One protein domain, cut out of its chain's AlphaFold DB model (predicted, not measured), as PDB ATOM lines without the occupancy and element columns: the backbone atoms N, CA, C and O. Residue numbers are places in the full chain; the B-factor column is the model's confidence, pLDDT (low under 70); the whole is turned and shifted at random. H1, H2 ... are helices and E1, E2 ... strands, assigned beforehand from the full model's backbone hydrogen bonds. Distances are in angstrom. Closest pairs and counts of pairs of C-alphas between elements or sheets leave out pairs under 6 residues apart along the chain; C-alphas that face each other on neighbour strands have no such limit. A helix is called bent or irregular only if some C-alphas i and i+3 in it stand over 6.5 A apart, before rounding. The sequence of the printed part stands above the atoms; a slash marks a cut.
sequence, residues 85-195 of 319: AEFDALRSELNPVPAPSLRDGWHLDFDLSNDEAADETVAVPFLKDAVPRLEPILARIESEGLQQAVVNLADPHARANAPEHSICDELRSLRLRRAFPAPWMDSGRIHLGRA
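AT A GLANCE: This is residues 85 to 195 of the 319 residues of an uncharacterized protein of Acidimicrobiales bacterium (UniProt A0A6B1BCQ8). A small three-stranded sheet has H3b and H5 side by side over one face; H3b is an arm of the long bent helix H3, whose other arm, H3a, meets H1 and H2 at one end. H4 lies away from the other helices. The printed part has 111 residues with H1 E1 H2 H3 H4 H5 E2 E3 along the chain, a mixed sheet of order E2 E1 E3, and a mixed class of helices and strands. It is compact, radius of gyration of the C-alphas 13.6 A, and spans 36 by 30 by 22 A.

HOW THE PARTS SIT: H1, residues 85 to 94, touches H2, residues 114 to 118, closest at the C-alphas of Phe 87 and Ala 117, 5.8 A. H3, residues 120 to 144, was assigned as one helix by its hydrogen bonds but is bent, C-alphas 132 and 135 being 7.0 A apart; its arms H3a, residues 120 to 132, and H3b, residues 135 to 144, stand at a steep tilt of 45 degrees. H3a is irregular, C-alphas 129 and 132 being 6.54 A apart. H1 touches H3a's residues 120 to 124, closest at the C-alphas of Phe 87 and Ala 123, 6.8 A. H2 and H3a only just touch, only at the corner, with 3 pairs of C-alphas within 8 A, closest at Ala 117 and Ala 123, 5.0 A. The inner strand E1, residues 106 to 110, is parallel to E3, residues 189 to 194, with N 106 and O 189 2.9 A apart, within hydrogen-bond range. E1 is antiparallel to E2, residues 176 to 181, with N 109 and O 178 2.9 A apart, also within range. H3b touches H5, residues 166 to 173, at a shallow tilt of 25 degrees, opposite ways, closest at the C-alphas of Ile 137 and Ile 167, 7.4 A. H4, residues 156 to 161, is apart from H5. In H1, H2, H3b and H5 every O i to N i+4 pair is within hydrogen-bond range; H3a has 7 of 9 and H4 1 of 2.

IN THESE COORDINATES: H1 begins at C-alpha 85 (36.726, -46.666, 10.502), H3a measures 18.4 A, and E3, 16.7 A long, ends at C-alpha 194 (29.513, -52.680, 1.585).

THE WHOLE: The printed part has no cut; the C-alphas farthest apart, Ala 85 and Pro 163, are 38.3 A apart. The links H1 to E1 and H3 to H4 are long. Mean pLDDT of the printed part is 78.9; among the residues under 70 are 148 to 164.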
ATOM      1  N   ALA A  85      37.205 -47.809   9.730       60.25
ATOM      2  CA  ALA A  85      36.726 -46.666  10.502       60.25
ATOM      3  C   ALA A  85      36.453 -45.417   9.646       60.25
ATOM      4  O   ALA A  85      35.468 -44.725   9.891       60.25
ATOM      5  N   GLU A  86      37.281 -45.141   8.638       62.75
ATOM      6  CA  GLU A  86      37.156 -43.936   7.801       62.75
ATOM      7  C   GLU A  86      36.029 -44.064   6.766       62.75
ATOM      8  O   GLU A  86      35.186 -43.170   6.647       62.75
ATOM      9  N   PHE A  87      35.924 -45.218   6.093       64.44
ATOM     10  CA  PHE A  87      34.763 -45.524   5.254       64.44
ATOM     11  C   PHE A  87      33.466 -45.491   6.062       64.44
ATOM     12  O   PHE A  87      32.479 -44.916   5.608       64.44
ATOM     13  N   ASP A  88      33.453 -46.081   7.261       65.88
ATOM     14  CA  ASP A  88      32.279 -46.065   8.129       65.88
ATOM     15  C   ASP A  88      31.943 -44.669   8.647       65.88
ATOM     16  O   ASP A  88      30.758 -44.359   8.764       65.88
ATOM     17  N   ALA A  89      32.933 -43.813   8.906       67.62
ATOM     18  CA  ALA A  89      32.702 -42.420   9.274       67.62
ATOM     19  C   ALA A  89      32.004 -41.667   8.133       67.62
ATOM     20  O   ALA A  89      30.913 -41.133   8.333       67.62
ATOM     21  N   LEU A  90      32.552 -41.718   6.914       69.25
ATOM     22  CA  LEU A  90      31.936 -41.068   5.754       69.25
ATOM     23  C   LEU A  90      30.567 -41.674   5.414       69.25
ATOM     24  O   LEU A  90      29.613 -40.958   5.110       69.25
ATOM     25  N   ARG A  91      30.435 -43.001   5.486       72.12
ATOM     26  CA  ARG A  91      29.153 -43.686   5.310       72.12
ATOM     27  C   ARG A  91      28.143 -43.217   6.347       72.12
ATOM     28  O   ARG A  91      27.007 -42.977   5.970       72.12
ATOM     29  N   SER A  92      28.529 -43.076   7.613       70.19
ATOM     30  CA  SER A  92      27.639 -42.616   8.687       70.19
ATOM     31  C   SER A  92      27.210 -41.161   8.504       70.19
ATOM     32  O   SER A  92      26.077 -40.828   8.826       70.19
ATOM     33  N   GLU A  93      28.068 -40.307   7.941       77.19
ATOM     34  CA  GLU A  93      27.690 -38.935   7.572       77.19
ATOM     35  C   GLU A  93      26.670 -38.898   6.426       77.19
ATOM     36  O   GLU A  93      25.778 -38.049   6.403       77.19
ATOM     37  N   LEU A  94      26.802 -39.811   5.463       78.75
ATOM     38  CA  LEU A  94      25.946 -39.861   4.277       78.75
ATOM     39  C   LEU A  94      24.650 -40.659   4.494       78.75
ATOM     40  O   LEU A  94      23.682 -40.446   3.769       78.75
ATOM     41  N   ASN A  95      24.624 -41.594   5.443       76.94
ATOM     42  CA  ASN A  95      23.562 -42.584   5.619       76.94
ATOM     43  C   ASN A  95      22.593 -42.178   6.751       76.94
ATOM     44  O   ASN A  95      23.040 -41.947   7.873       76.94
ATOM     45  N   PRO A  96      21.266 -42.163   6.522       82.12
ATOM     46  CA  PRO A  96      20.590 -42.459   5.260       82.12
ATOM     47  C   PRO A  96      20.611 -41.291   4.275       82.12
ATOM     48  O   PRO A  96      20.270 -40.156   4.624       82.12
ATOM     49  N   VAL A  97      20.902 -41.602   3.009       89.00
ATOM     50  CA  VAL A  97      20.869 -40.622   1.921       89.00
ATOM     51  C   VAL A  97      19.403 -40.259   1.655       89.00
ATOM     52  O   VAL A  97      18.588 -41.163   1.433       89.00
ATOM     53  N   PRO A  98      19.028 -38.966   1.685       91.81
ATOM     54  CA  PRO A  98      17.688 -38.534   1.301       91.81
ATOM     55  C   PRO A  98      17.424 -38.841  -0.176       91.81
ATOM     56  O   PRO A  98      18.215 -38.457  -1.031       91.81
ATOM     57  N   ALA A  99      16.303 -39.499  -0.462       92.12
ATOM     58  CA  ALA A  99      15.877 -39.850  -1.812       92.12
ATOM     59  C   ALA A  99      14.348 -39.710  -1.940       92.12
ATOM     60  O   ALA A  99      13.637 -40.708  -2.057       92.12
ATOM     61  N   PRO A 100      13.805 -38.482  -1.846       93.25
ATOM     62  CA  PRO A 100      12.371 -38.232  -1.689       93.25
ATOM     63  C   PRO A 100      11.496 -38.722  -2.852       93.25
ATOM     64  O   PRO A 100      10.276 -38.768  -2.706       93.25
ATOM     65  N   SER A 101      12.078 -39.047  -4.008       92.12
ATOM     66  CA  SER A 101      11.333 -39.604  -5.141       92.12
ATOM     67  C   SER A 101      11.048 -41.105  -5.032       92.12
ATOM     68  O   SER A 101      10.207 -41.602  -5.785       92.12
ATOM     69  N   LEU A 102      11.706 -41.814  -4.107       91.56
ATOM     70  CA  LEU A 102      11.536 -43.255  -3.918       91.56
ATOM     71  C   LEU A 102      10.335 -43.555  -3.025       91.56
ATOM     72  O   LEU A 102      10.141 -42.928  -1.980       91.56
ATOM     73  N   ARG A 103       9.529 -44.531  -3.438       89.69
ATOM     74  CA  ARG A 103       8.374 -45.009  -2.668       89.69
ATOM     75  C   ARG A 103       8.816 -45.921  -1.535       89.69
ATOM     76  O   ARG A 103       8.262 -45.820  -0.443       89.69
ATOM     77  N   ASP A 104       9.811 -46.763  -1.793       84.44
ATOM     78  CA  ASP A 104      10.363 -47.691  -0.815       84.44
ATOM     79  C   ASP A 104      11.677 -47.151  -0.226       84.44
ATOM     80  O   ASP A 104      12.344 -46.281  -0.796       84.44
ATOM     81  N   GLY A 105      12.061 -47.668   0.942       86.69
ATOM     82  CA  GLY A 105      13.446 -47.584   1.398       86.69
ATOM     83  C   GLY A 105      14.318 -48.537   0.577       86.69
ATOM     84  O   GLY A 105      13.856 -49.601   0.171       86.69
ATOM     85  N   TRP A 106      15.578 -48.185   0.330       88.50
ATOM     86  CA  TRP A 106      16.498 -49.008  -0.467       88.50
ATOM     87  C   TRP A 106      17.777 -49.335   0.287       88.50
ATOM     88  O   TRP A 106      18.351 -48.467   0.941       88.50
ATOM     89  N   HIS A 107      18.259 -50.570   0.150       85.56
ATOM     90  CA  HIS A 107      19.582 -50.979   0.612       85.56
ATOM     91  C   HIS A 107      20.489 -51.283  -0.575       85.56
ATOM     92  O   HIS A 107      20.104 -52.016  -1.491       85.56
ATOM     93  N   LEU A 108      21.700 -50.733  -0.546       86.69
ATOM     94  CA  LEU A 108      22.674 -50.858  -1.621       86.69
ATOM     95  C   LEU A 108      24.025 -51.290  -1.079       86.69
ATOM     96  O   LEU A 108      24.546 -50.650  -0.174       86.69
ATOM     97  N   ASP A 109      24.636 -52.293  -1.699       83.31
ATOM     98  CA  ASP A 109      25.981 -52.733  -1.344       83.31
ATOM     99  C   ASP A 109      26.984 -52.464  -2.457       83.31
ATOM    100  O   ASP A 109      26.841 -52.985  -3.569       83.31
ATOM    101  N   PHE A 110      28.041 -51.720  -2.134       84.06
ATOM    102  CA  PHE A 110      29.155 -51.453  -3.044       84.06
ATOM    103  C   PHE A 110      30.218 -52.553  -3.018       84.06
ATOM    104  O   PHE A 110      30.695 -52.939  -1.954       84.06
ATOM    105  N   ASP A 111      30.636 -53.014  -4.190       82.19
ATOM    106  CA  ASP A 111      31.735 -53.951  -4.429       82.19
ATOM    107  C   ASP A 111      33.094 -53.240  -4.312       82.19
ATOM    108  O   ASP A 111      33.802 -53.005  -5.298       82.19
ATOM    109  N   LEU A 112      33.417 -52.824  -3.088       75.44
ATOM    110  CA  LEU A 112      34.712 -52.278  -2.690       75.44
ATOM    111  C   LEU A 112      35.457 -53.336  -1.878       75.44
ATOM    112  O   LEU A 112      34.898 -53.888  -0.928       75.44
ATOM    113  N   SER A 113      36.723 -53.582  -2.218       70.88
ATOM    114  CA  SER A 113      37.603 -54.378  -1.355       70.88
ATOM    115  C   SER A 113      37.893 -53.649  -0.033       70.88
ATOM    116  O   SER A 113      37.605 -52.459   0.125       70.88
ATOM    117  N   ASN A 114      38.451 -54.350   0.958       65.44
ATOM    118  CA  ASN A 114      38.881 -53.721   2.218       65.44
ATOM    119  C   ASN A 114      39.911 -52.627   1.990       65.44
ATOM    120  O   ASN A 114      39.707 -51.516   2.466       65.44
ATOM    121  N   ASP A 115      40.930 -52.919   1.189       67.44
ATOM    122  CA  ASP A 115      42.007 -51.977   0.897       67.44
ATOM    123  C   ASP A 115      41.481 -50.720   0.189       67.44
ATOM    124  O   ASP A 115      41.852 -49.609   0.549       67.44
ATOM    125  N   GLU A 116      40.554 -50.864  -0.764       76.31
ATOM    126  CA  GLU A 116      39.972 -49.707  -1.459       76.31
ATOM    127  C   GLU A 116      39.066 -48.850  -0.577       76.31
ATOM    128  O   GLU A 116      38.971 -47.648  -0.802       76.31
ATOM    129  N   ALA A 117      38.362 -49.442   0.390       69.94
ATOM    130  CA  ALA A 117      37.568 -48.642   1.318       69.94
ATOM    131  C   ALA A 117      38.421 -47.978   2.399       69.94
ATOM    132  O   ALA A 117      38.033 -46.930   2.902       69.94
ATOM    133  N   ALA A 118      39.550 -48.596   2.744       64.25
ATOM    134  CA  ALA A 118      40.533 -48.050   3.668       64.25
ATOM    135  C   ALA A 118      41.327 -46.890   3.065       64.25
ATOM    136  O   ALA A 118      41.871 -46.068   3.792       64.25
ATOM    137  N   ASP A 119      41.425 -46.834   1.739       72.38
ATOM    138  CA  ASP A 119      42.084 -45.745   1.040       72.38
ATOM    139  C   ASP A 119      41.102 -44.587   0.811       72.38
ATOM    140  O   ASP A 119      40.286 -44.606  -0.117       72.38
ATOM    141  N   GLU A 120      41.193 -43.534   1.631       72.12
ATOM    142  CA  GLU A 120      40.365 -42.330   1.483       72.12
ATOM    143  C   GLU A 120      40.482 -41.693   0.093       72.12
ATOM    144  O   GLU A 120      39.523 -41.093  -0.405       72.12
ATOM    145  N   THR A 121      41.638 -41.834  -0.562       78.25
ATOM    146  CA  THR A 121      41.868 -41.281  -1.902       78.25
ATOM    147  C   THR A 121      41.093 -42.035  -2.983       78.25
ATOM    148  O   THR A 121      40.906 -41.509  -4.083       78.25
ATOM    149  N   VAL A 122      40.578 -43.222  -2.654       83.06
ATOM    150  CA  VAL A 122      39.714 -44.050  -3.499       83.06
ATOM    151  C   VAL A 122      38.260 -43.959  -3.035       83.06
ATOM    152  O   VAL A 122      37.384 -43.581  -3.817       83.06
ATOM    153  N   ALA A 123      37.992 -44.262  -1.763       78.81
ATOM    154  CA  ALA A 123      36.644 -44.408  -1.222       78.81
ATOM    155  C   ALA A 123      35.840 -43.101  -1.210       78.81
ATOM    156  O   ALA A 123      34.667 -43.087  -1.598       78.81
ATOM    157  N   VAL A 124      36.460 -41.991  -0.790       79.75
ATOM    158  CA  VAL A 124      35.765 -40.703  -0.654       79.75
ATOM    159  C   VAL A 124      35.368 -40.133  -2.020       79.75
ATOM    160  O   VAL A 124      34.196 -39.780  -2.188       79.75
ATOM    161  N   PRO A 125      36.269 -40.051  -3.024       84.88
ATOM    162  CA  PRO A 125      35.877 -39.635  -4.367       84.88
ATOM    163  C   PRO A 125      34.836 -40.566  -4.987       84.88
ATOM    164  O   PRO A 125      33.898 -40.083  -5.618       84.88
ATOM    165  N   PHE A 126      34.963 -41.879  -4.765       88.00
ATOM    166  CA  PHE A 126      34.008 -42.859  -5.268       88.00
ATOM    167  C   PHE A 126      32.592 -42.621  -4.726       88.00
ATOM    168  O   PHE A 126      31.659 -42.486  -5.514       88.00
ATOM    169  N   LEU A 127      32.416 -42.509  -3.402       85.94
ATOM    170  CA  LEU A 127      31.095 -42.265  -2.814       85.94
ATOM    171  C   LEU A 127      30.526 -40.903  -3.234       85.94
ATOM    172  O   LEU A 127      29.329 -40.802  -3.501       85.94
ATOM    173  N   LYS A 128      31.371 -39.870  -3.356       86.44
ATOM    174  CA  LYS A 128      30.950 -38.545  -3.843       86.44
ATOM    175  C   LYS A 128      30.466 -38.561  -5.297       86.44
ATOM    176  O   LYS A 128      29.573 -37.782  -5.616       86.44
ATOM    177  N   ASP A 129      31.016 -39.424  -6.155       90.25
ATOM    178  CA  ASP A 129      30.529 -39.615  -7.531       90.25
ATOM    179  C   ASP A 129      29.271 -40.493  -7.585       90.25
ATOM    180  O   ASP A 129      28.302 -40.170  -8.276       90.25
ATOM    181  N   ALA A 130      29.265 -41.599  -6.837       90.75
ATOM    182  CA  ALA A 130      28.215 -42.603  -6.923       90.75
ATOM    183  C   ALA A 130      26.896 -42.131  -6.299       90.75
ATOM    184  O   ALA A 130      25.845 -42.275  -6.923       90.75
ATOM    185  N   VAL A 131      26.933 -41.548  -5.092       91.56
ATOM    186  CA  VAL A 131      25.727 -41.231  -4.307       91.56
ATOM    187  C   VAL A 131      24.726 -40.335  -5.053       91.56
ATOM    188  O   VAL A 131      23.551 -40.708  -5.109       91.56
ATOM    189  N   PRO A 132      25.132 -39.225  -5.702       92.38
ATOM    190  CA  PRO A 132      24.204 -38.370  -6.448       92.38
ATOM    191  C   PRO A 132      23.501 -39.062  -7.627       92.38
ATOM    192  O   PRO A 132      22.488 -38.568  -8.117       92.38
ATOM    193  N   ARG A 133      24.033 -40.192  -8.108       94.12
ATOM    194  CA  ARG A 133      23.507 -40.934  -9.265       94.12
ATOM    195  C   ARG A 133      22.494 -42.009  -8.866       94.12
ATOM    196  O   ARG A 133      21.804 -42.526  -9.740       94.12
ATOM    197  N   LEU A 134      22.390 -42.346  -7.578       94.00
ATOM    198  CA  LEU A 134      21.581 -43.467  -7.094       94.00
ATOM    199  C   LEU A 134      20.080 -43.211  -7.217       94.00
ATOM    200  O   LEU A 134      19.382 -44.008  -7.836       94.00
ATOM    201  N   GLU A 135      19.583 -42.104  -6.661       94.81
ATOM    202  CA  GLU A 135      18.142 -41.823  -6.613       94.81
ATOM    203  C   GLU A 135      17.474 -41.864  -8.005       94.81
ATOM    204  O   GLU A 135      16.490 -42.591  -8.151       94.81
ATOM    205  N   PRO A 136      18.005 -41.208  -9.060       94.94
ATOM    206  CA  PRO A 136      17.402 -41.281 -10.392       94.94
ATOM    207  C   PRO A 136      17.333 -42.703 -10.963       94.94
ATOM    208  O   PRO A 136      16.363 -43.057 -11.635       94.94
ATOM    209  N   ILE A 137      18.351 -43.529 -10.701       93.62
ATOM    210  CA  ILE A 137      18.393 -44.914 -11.181       93.62
ATOM    211  C   ILE A 137      17.356 -45.753 -10.431       93.62
ATOM    212  O   ILE A 137      16.589 -46.474 -11.065       93.62
ATOM    213  N   LEU A 138      17.295 -45.630  -9.103       93.25
ATOM    214  CA  LEU A 138      16.344 -46.365  -8.267       93.25
ATOM    215  C   LEU A 138      14.890 -45.976  -8.564       93.25
ATOM    216  O   LEU A 138      14.041 -46.854  -8.691       93.25
ATOM    217  N   ALA A 139      14.609 -44.691  -8.786       93.19
ATOM    218  CA  ALA A 139      13.274 -44.223  -9.157       93.19
ATOM    219  C   ALA A 139      12.806 -44.825 -10.495       93.19
ATOM    220  O   ALA A 139      11.627 -45.144 -10.667       93.19
ATOM    221  N   ARG A 140      13.732 -45.023 -11.444       92.12
ATOM    222  CA  ARG A 140      13.449 -45.718 -12.707       92.12
ATOM    223  C   ARG A 140      13.206 -47.217 -12.495       92.12
ATOM    224  O   ARG A 140      12.296 -47.766 -13.102       92.12
ATOM    225  N   ILE A 141      13.950 -47.867 -11.596       90.38
ATOM    226  CA  ILE A 141      13.697 -49.273 -11.225       90.38
ATOM    227  C   ILE A 141      12.289 -49.433 -10.642       90.38
ATOM    228  O   ILE A 141      11.577 -50.363 -11.023       90.38
ATOM    229  N   GLU A 142      11.874 -48.531  -9.749       90.88
ATOM    230  CA  GLU A 142      10.530 -48.561  -9.164       90.88
ATOM    231  C   GLU A 142       9.431 -48.325 -10.203       90.88
ATOM    232  O   GLU A 142       8.407 -49.011 -10.180       90.88
ATOM    233  N   SER A 143       9.626 -47.368 -11.116       90.50
ATOM    234  CA  SER A 143       8.620 -47.028 -12.126       90.50
ATOM    235  C   SER A 143       8.456 -48.109 -13.197       90.50
ATOM    236  O   SER A 143       7.345 -48.306 -13.692       90.50
ATOM    237  N   GLU A 144       9.529 -48.837 -13.510       88.94
ATOM    238  CA  GLU A 144       9.542 -49.942 -14.474       88.94
ATOM    239  C   GLU A 144       9.216 -51.305 -13.833       88.94
ATOM    240  O   GLU A 144       9.052 -52.296 -14.545       88.94
ATOM    241  N   GLY A 145       9.085 -51.376 -12.501       85.50
ATOM    242  CA  GLY A 145       8.768 -52.616 -11.783       85.50
ATOM    243  C   GLY A 145       9.908 -53.642 -11.793       85.50
ATOM    244  O   GLY A 145       9.664 -54.850 -11.809       85.50
ATOM    245  N   LEU A 146      11.160 -53.175 -11.825       82.56
ATOM    246  CA  LEU A 146      12.359 -54.000 -12.019       82.56
ATOM    247  C   LEU A 146      13.062 -54.400 -10.712       82.56
ATOM    248  O   LEU A 146      14.208 -54.846 -10.738       82.56
ATOM    249  N   GLN A 147      12.405 -54.267  -9.559       78.50
ATOM    250  CA  GLN A 147      13.029 -54.461  -8.245       78.50
ATOM    251  C   GLN A 147      13.668 -55.851  -8.077       78.50
ATOM    252  O   GLN A 147      14.714 -55.979  -7.447       78.50
ATOM    253  N   GLN A 148      13.082 -56.896  -8.670       67.44
ATOM    254  CA  GLN A 148      13.625 -58.258  -8.594       67.44
ATOM    255  C   GLN A 148      14.878 -58.471  -9.458       67.44
ATOM    256  O   GLN A 148      15.669 -59.365  -9.171       67.44
ATOM    257  N   ALA A 149      15.089 -57.650 -10.492       61.81
ATOM    258  CA  ALA A 149      16.209 -57.801 -11.423       61.81
ATOM    259  C   ALA A 149      17.552 -57.318 -10.843       61.81
ATOM    260  O   ALA A 149      18.608 -57.635 -11.386       61.81
ATOM    261  N   VAL A 150      17.520 -56.555  -9.747       67.56
ATOM    262  CA  VAL A 150      18.687 -55.826  -9.215       67.56
ATOM    263  C   VAL A 150      19.181 -56.338  -7.856       67.56
ATOM    264  O   VAL A 150      20.219 -55.889  -7.366       67.56
ATOM    265  N   VAL A 151      18.500 -57.344  -7.289       64.62
ATOM    266  CA  VAL A 151      18.764 -57.894  -5.944       64.62
ATOM    267  C   VAL A 151      20.191 -58.433  -5.803       64.62
ATOM    268  O   VAL A 151      20.821 -58.254  -4.761       64.62
ATOM    269  N   ASN A 152      20.734 -59.069  -6.846       69.88
ATOM    270  CA  ASN A 152      22.102 -59.586  -6.832       69.88
ATOM    271  C   ASN A 152      22.786 -59.418  -8.196       69.88
ATOM    272  O   ASN A 152      22.688 -60.266  -9.081       69.88
ATOM    273  N   LEU A 153      23.509 -58.310  -8.357       69.25
ATOM    274  CA  LEU A 153      24.207 -57.939  -9.593       69.25
ATOM    275  C   LEU A 153      25.455 -58.804  -9.850       69.25
ATOM    276  O   LEU A 153      25.943 -58.863 -10.990       69.25
ATOM    277  N   ALA A 154      25.952 -59.481  -8.809       65.94
ATOM    278  CA  ALA A 154      27.145 -60.321  -8.845       65.94
ATOM    279  C   ALA A 154      26.871 -61.829  -8.957       65.94
ATOM    280  O   ALA A 154      27.818 -62.567  -9.213       65.94
ATOM    281  N   ASP A 155      25.631 -62.301  -8.792       65.62
ATOM    282  CA  ASP A 155      25.302 -63.729  -8.909       65.62
ATOM    283  C   ASP A 155      25.185 -64.168 -10.383       65.62
ATOM    284  O   ASP A 155      24.252 -63.755 -11.083       65.62
ATOM    285  N   PRO A 156      26.088 -65.036 -10.883       59.34
ATOM    286  CA  PRO A 156      26.020 -65.549 -12.249       59.34
ATOM    287  C   PRO A 156      24.760 -66.386 -12.522       59.34
ATOM    288  O   PRO A 156      24.300 -66.440 -13.662       59.34
ATOM    289  N   HIS A 157      24.180 -67.026 -11.500       55.16
ATOM    290  CA  HIS A 157      22.954 -67.813 -11.631       55.16
ATOM    291  C   HIS A 157      21.704 -66.934 -11.702       55.16
ATOM    292  O   HIS A 157      20.777 -67.264 -12.443       55.16
ATOM    293  N   ALA A 158      21.689 -65.793 -11.008       58.66
ATOM    294  CA  ALA A 158      20.650 -64.781 -11.186       58.66
ATOM    295  C   ALA A 158      20.658 -64.228 -12.625       58.66
ATOM    296  O   ALA A 158      19.602 -64.087 -13.239       58.66
ATOM    297  N   ARG A 159      21.849 -64.022 -13.211       60.56
ATOM    298  CA  ARG A 159      22.016 -63.571 -14.609       60.56
ATOM    299  C   ARG A 159      21.509 -64.572 -15.645       60.56
ATOM    300  O   ARG A 159      20.977 -64.171 -16.669       60.56
ATOM    301  N   ALA A 160      21.675 -65.868 -15.394       56.00
ATOM    302  CA  ALA A 160      21.246 -66.905 -16.331       56.00
ATOM    303  C   ALA A 160      19.712 -67.035 -16.434       56.00
ATOM    304  O   ALA A 160      19.213 -67.569 -17.421       56.00
ATOM    305  N   ASN A 161      18.978 -66.563 -15.419       54.03
ATOM    306  CA  ASN A 161      17.537 -66.786 -15.276       54.03
ATOM    307  C   ASN A 161      16.682 -65.512 -15.430       54.03
ATOM    308  O   ASN A 161      15.457 -65.618 -15.441       54.03
ATOM    309  N   ALA A 162      17.292 -64.331 -15.576       56.16
ATOM    310  CA  ALA A 162      16.598 -63.063 -15.802       56.16
ATOM    311  C   ALA A 162      17.135 -62.365 -17.068       56.16
ATOM    312  O   ALA A 162      18.343 -62.397 -17.304       56.16
ATOM    313  N   PRO A 163      16.286 -61.711 -17.885       57.41
ATOM    314  CA  PRO A 163      16.766 -60.880 -18.985       57.41
ATOM    315  C   PRO A 163      17.643 -59.751 -18.425       57.41
ATOM    316  O   PRO A 163      17.177 -58.982 -17.584       57.41
ATOM    317  N   GLU A 164      18.902 -59.642 -18.864       67.56
ATOM    318  CA  GLU A 164      19.759 -58.523 -18.455       67.56
ATOM    319  C   GLU A 164      19.155 -57.206 -18.962       67.56
ATOM    320  O   GLU A 164      19.041 -56.970 -20.165       67.56
ATOM    321  N   HIS A 165      18.731 -56.360 -18.024       76.62
ATOM    322  CA  HIS A 165      18.241 -55.019 -18.307       76.62
ATOM    323  C   HIS A 165      19.414 -54.034 -18.277       76.62
ATOM    324  O   HIS A 165      20.298 -54.156 -17.428       76.62
ATOM    325  N   SER A 166      19.413 -53.018 -19.145       82.69
ATOM    326  CA  SER A 166      20.497 -52.018 -19.226       82.69
ATOM    327  C   SER A 166      20.755 -51.292 -17.898       82.69
ATOM    328  O   SER A 166      21.873 -50.869 -17.615       82.69
ATOM    329  N   ILE A 167      19.738 -51.209 -17.039       85.31
ATOM    330  CA  ILE A 167      19.847 -50.639 -15.691       85.31
ATOM    331  C   ILE A 167      20.826 -51.407 -14.794       85.31
ATOM    332  O   ILE A 167      21.465 -50.810 -13.932       85.31
ATOM    333  N   CYS A 168      20.993 -52.713 -15.018       82.00
ATOM    334  CA  CYS A 168      21.960 -53.524 -14.289       82.00
ATOM    335  C   CYS A 168      23.394 -53.110 -14.636       82.00
ATOM    336  O   CYS A 168      24.248 -53.100 -13.754       82.00
ATOM    337  N   ASP A 169      23.658 -52.716 -15.884       83.19
ATOM    338  CA  ASP A 169      24.972 -52.211 -16.299       83.19
ATOM    339  C   ASP A 169      25.259 -50.835 -15.705       83.19
ATOM    340  O   ASP A 169      26.375 -50.577 -15.251       83.19
ATOM    341  N   GLU A 170      24.243 -49.976 -15.616       88.31
ATOM    342  CA  GLU A 170      24.363 -48.689 -14.932       88.31
ATOM    343  C   GLU A 170      24.693 -48.873 -13.441       88.31
ATOM    344  O   GLU A 170      25.642 -48.259 -12.951       88.31
ATOM    345  N   LEU A 171      24.002 -49.773 -12.730       88.38
ATOM    346  CA  LEU A 171      24.309 -50.085 -11.327       88.38
ATOM    347  C   LEU A 171      25.703 -50.716 -11.159       88.38
ATOM    348  O   LEU A 171      26.436 -50.363 -10.237       88.38
ATOM    349  N   ARG A 172      26.122 -51.605 -12.068       84.56
ATOM    350  CA  ARG A 172      27.482 -52.181 -12.058       84.56
ATOM    351  C   ARG A 172      28.556 -51.133 -12.326       84.56
ATOM    352  O   ARG A 172      29.634 -51.220 -11.747       84.56
ATOM    353  N   SER A 173      28.275 -50.125 -13.156       87.69
ATOM    354  CA  SER A 173      29.194 -48.999 -13.375       87.69
ATOM    355  C   SER A 173      29.420 -48.177 -12.101       87.69
ATOM    356  O   SER A 173      30.486 -47.595 -11.923       87.69
ATOM    357  N   LEU A 174      28.446 -48.196 -11.183       89.81
ATOM    358  CA  LEU A 174      28.552 -47.658  -9.825       89.81
ATOM    359  C   LEU A 174      29.155 -48.658  -8.834       89.81
ATOM    360  O   LEU A 174      29.071 -48.453  -7.628       89.81
ATOM    361  N   ARG A 175      29.733 -49.757  -9.329       87.94
ATOM    362  CA  ARG A 175      30.280 -50.863  -8.539       87.94
ATOM    363  C   ARG A 175      29.284 -51.415  -7.522       87.94
ATOM    364  O   ARG A 175      29.680 -51.805  -6.433       87.94
ATOM    365  N   LEU A 176      27.988 -51.450  -7.831       85.62
ATOM    366  CA  LEU A 176      27.015 -52.083  -6.945       85.62
ATOM    367  C   LEU A 176      27.027 -53.600  -7.134       85.62
ATOM    368  O   LEU A 176      26.957 -54.111  -8.253       85.62
ATOM    369  N   ARG A 177      27.067 -54.320  -6.013       79.00
ATOM    370  CA  ARG A 177      26.909 -55.776  -5.960       79.00
ATOM    371  C   ARG A 177      25.459 -56.174  -5.723       79.00
ATOM    372  O   ARG A 177      25.004 -57.177  -6.268       79.00
ATOM    373  N   ARG A 178      24.750 -55.422  -4.881       78.69
ATOM    374  CA  ARG A 178      23.345 -55.656  -4.531       78.69
ATOM    375  C   ARG A 178      22.609 -54.330  -4.455       78.69
ATOM    376  O   ARG A 178      23.161 -53.348  -3.962       78.69
ATOM    377  N   ALA A 179      21.372 -54.329  -4.922       85.31
ATOM    378  CA  ALA A 179      20.432 -53.245  -4.720       85.31
ATOM    379  C   ALA A 179      19.049 -53.854  -4.509       85.31
ATOM    380  O   ALA A 179      18.566 -54.582  -5.371       85.31
ATOM    381  N   PHE A 180      18.413 -53.598  -3.372       82.56
ATOM    382  CA  PHE A 180      17.089 -54.154  -3.116       82.56
ATOM    383  C   PHE A 180      16.191 -53.180  -2.354       82.56
ATOM    384  O   PHE A 180      16.683 -52.423  -1.508       82.56
ATOM    385  N   PRO A 181      14.877 -53.197  -2.644       82.19
ATOM    386  CA  PRO A 181      13.915 -52.496  -1.820       82.19
ATOM    387  C   PRO A 181      13.878 -53.158  -0.443       82.19
ATOM    388  O   PRO A 181      13.871 -54.382  -0.307       82.19
ATOM    389  N   ALA A 182      13.845 -52.329   0.580       77.19
ATOM    390  CA  ALA A 182      13.858 -52.710   1.975       77.19
ATOM    391  C   ALA A 182      12.647 -52.053   2.647       77.19
ATOM    392  O   ALA A 182      12.762 -50.972   3.230       77.19
ATOM    393  N   PRO A 183      11.466 -52.686   2.549       69.81
ATOM    394  CA  PRO A 183      10.202 -52.112   3.015       69.81
ATOM    395  C   PRO A 183      10.134 -51.909   4.538       69.81
ATOM    396  O   PRO A 183       9.211 -51.272   5.031       69.81
ATOM    397  N   TRP A 184      11.094 -52.452   5.291       63.62
ATOM    398  CA  TRP A 184      11.260 -52.215   6.728       63.62
ATOM    399  C   TRP A 184      12.028 -50.924   7.055       63.62
ATOM    400  O   TRP A 184      12.187 -50.597   8.229       63.62
ATOM    401  N   MET A 185      12.545 -50.217   6.047       71.38
ATOM    402  CA  MET A 185      13.230 -48.932   6.197       71.38
ATOM    403  C   MET A 185      12.306 -47.775   5.809       71.38
ATOM    404  O   MET A 185      11.325 -47.964   5.087       71.38
ATOM    405  N   ASP A 186      12.629 -46.567   6.276       76.31
ATOM    406  CA  ASP A 186      11.856 -45.365   5.963       76.31
ATOM    407  C   ASP A 186      11.794 -45.129   4.443       76.31
ATOM    408  O   ASP A 186      12.819 -45.118   3.756       76.31
ATOM    409  N   SER A 187      10.589 -44.893   3.916       85.25
ATOM    410  CA  SER A 187      10.386 -44.518   2.512       85.25
ATOM    411  C   SER A 187      11.197 -43.274   2.148       85.25
ATOM    412  O   SER A 187      11.306 -42.339   2.950       85.25
ATOM    413  N   GLY A 188      11.708 -43.223   0.921       87.81
ATOM    414  CA  GLY A 188      12.474 -42.074   0.445       87.81
ATOM    415  C   GLY A 188      13.879 -41.976   1.050       87.81
ATOM    416  O   GLY A 188      14.441 -40.882   1.157       87.81
ATOM    417  N   ARG A 189      14.441 -43.110   1.488       90.00
ATOM    418  CA  ARG A 189      15.801 -43.228   2.027       90.00
ATOM    419  C   ARG A 189      16.590 -44.306   1.299       90.00
ATOM    420  O   ARG A 189      16.068 -45.373   0.984       90.00
ATOM    421  N   ILE A 190      17.879 -44.041   1.102       89.06
ATOM    422  CA  ILE A 190      18.843 -45.025   0.608       89.06
ATOM    423  C   ILE A 190      19.873 -45.287   1.702       89.06
ATOM    424  O   ILE A 190      20.535 -44.368   2.189       89.06
ATOM    425  N   HIS A 191      20.037 -46.557   2.048       84.81
ATOM    426  CA  HIS A 191      21.059 -47.026   2.962       84.81
ATOM    427  C   HIS A 191      22.230 -47.610   2.190       84.81
ATOM    428  O   HIS A 191      22.073 -48.497   1.349       84.81
ATOM    429  N   LEU A 192      23.416 -47.103   2.516       84.19
ATOM    430  CA  LEU A 192      24.663 -47.525   1.904       84.19
ATOM    431  C   LEU A 192      25.307 -48.611   2.767       84.19
ATOM    432  O   LEU A 192      25.486 -48.459   3.981       84.19
ATOM    433  N   GLY A 193      25.654 -49.706   2.116       75.12
ATOM    434  CA  GLY A 193      26.350 -50.859   2.645       75.12
ATOM    435  C   GLY A 193      27.578 -51.181   1.801       75.12
ATOM    436  O   GLY A 193      27.847 -50.582   0.754       75.12
ATOM    437  N   ARG A 194      28.353 -52.143   2.284       72.38
ATOM    438  CA  ARG A 194      29.513 -52.680   1.585       72.38
ATOM    439  C   ARG A 194      29.249 -54.128   1.252       72.38
ATOM    440  O   ARG A 194      28.825 -54.915   2.095       72.38
ATOM    441  N   ALA A 195      29.611 -54.496   0.037       58.41
ATOM    442  CA  ALA A 195      29.385 -55.809  -0.510       58.41
ATOM    443  C   ALA A 195      30.457 -56.822  -0.106       58.41
ATOM    444  O   ALA A 195      30.898 -57.638  -0.913       58.41
TER     445      ALA A 195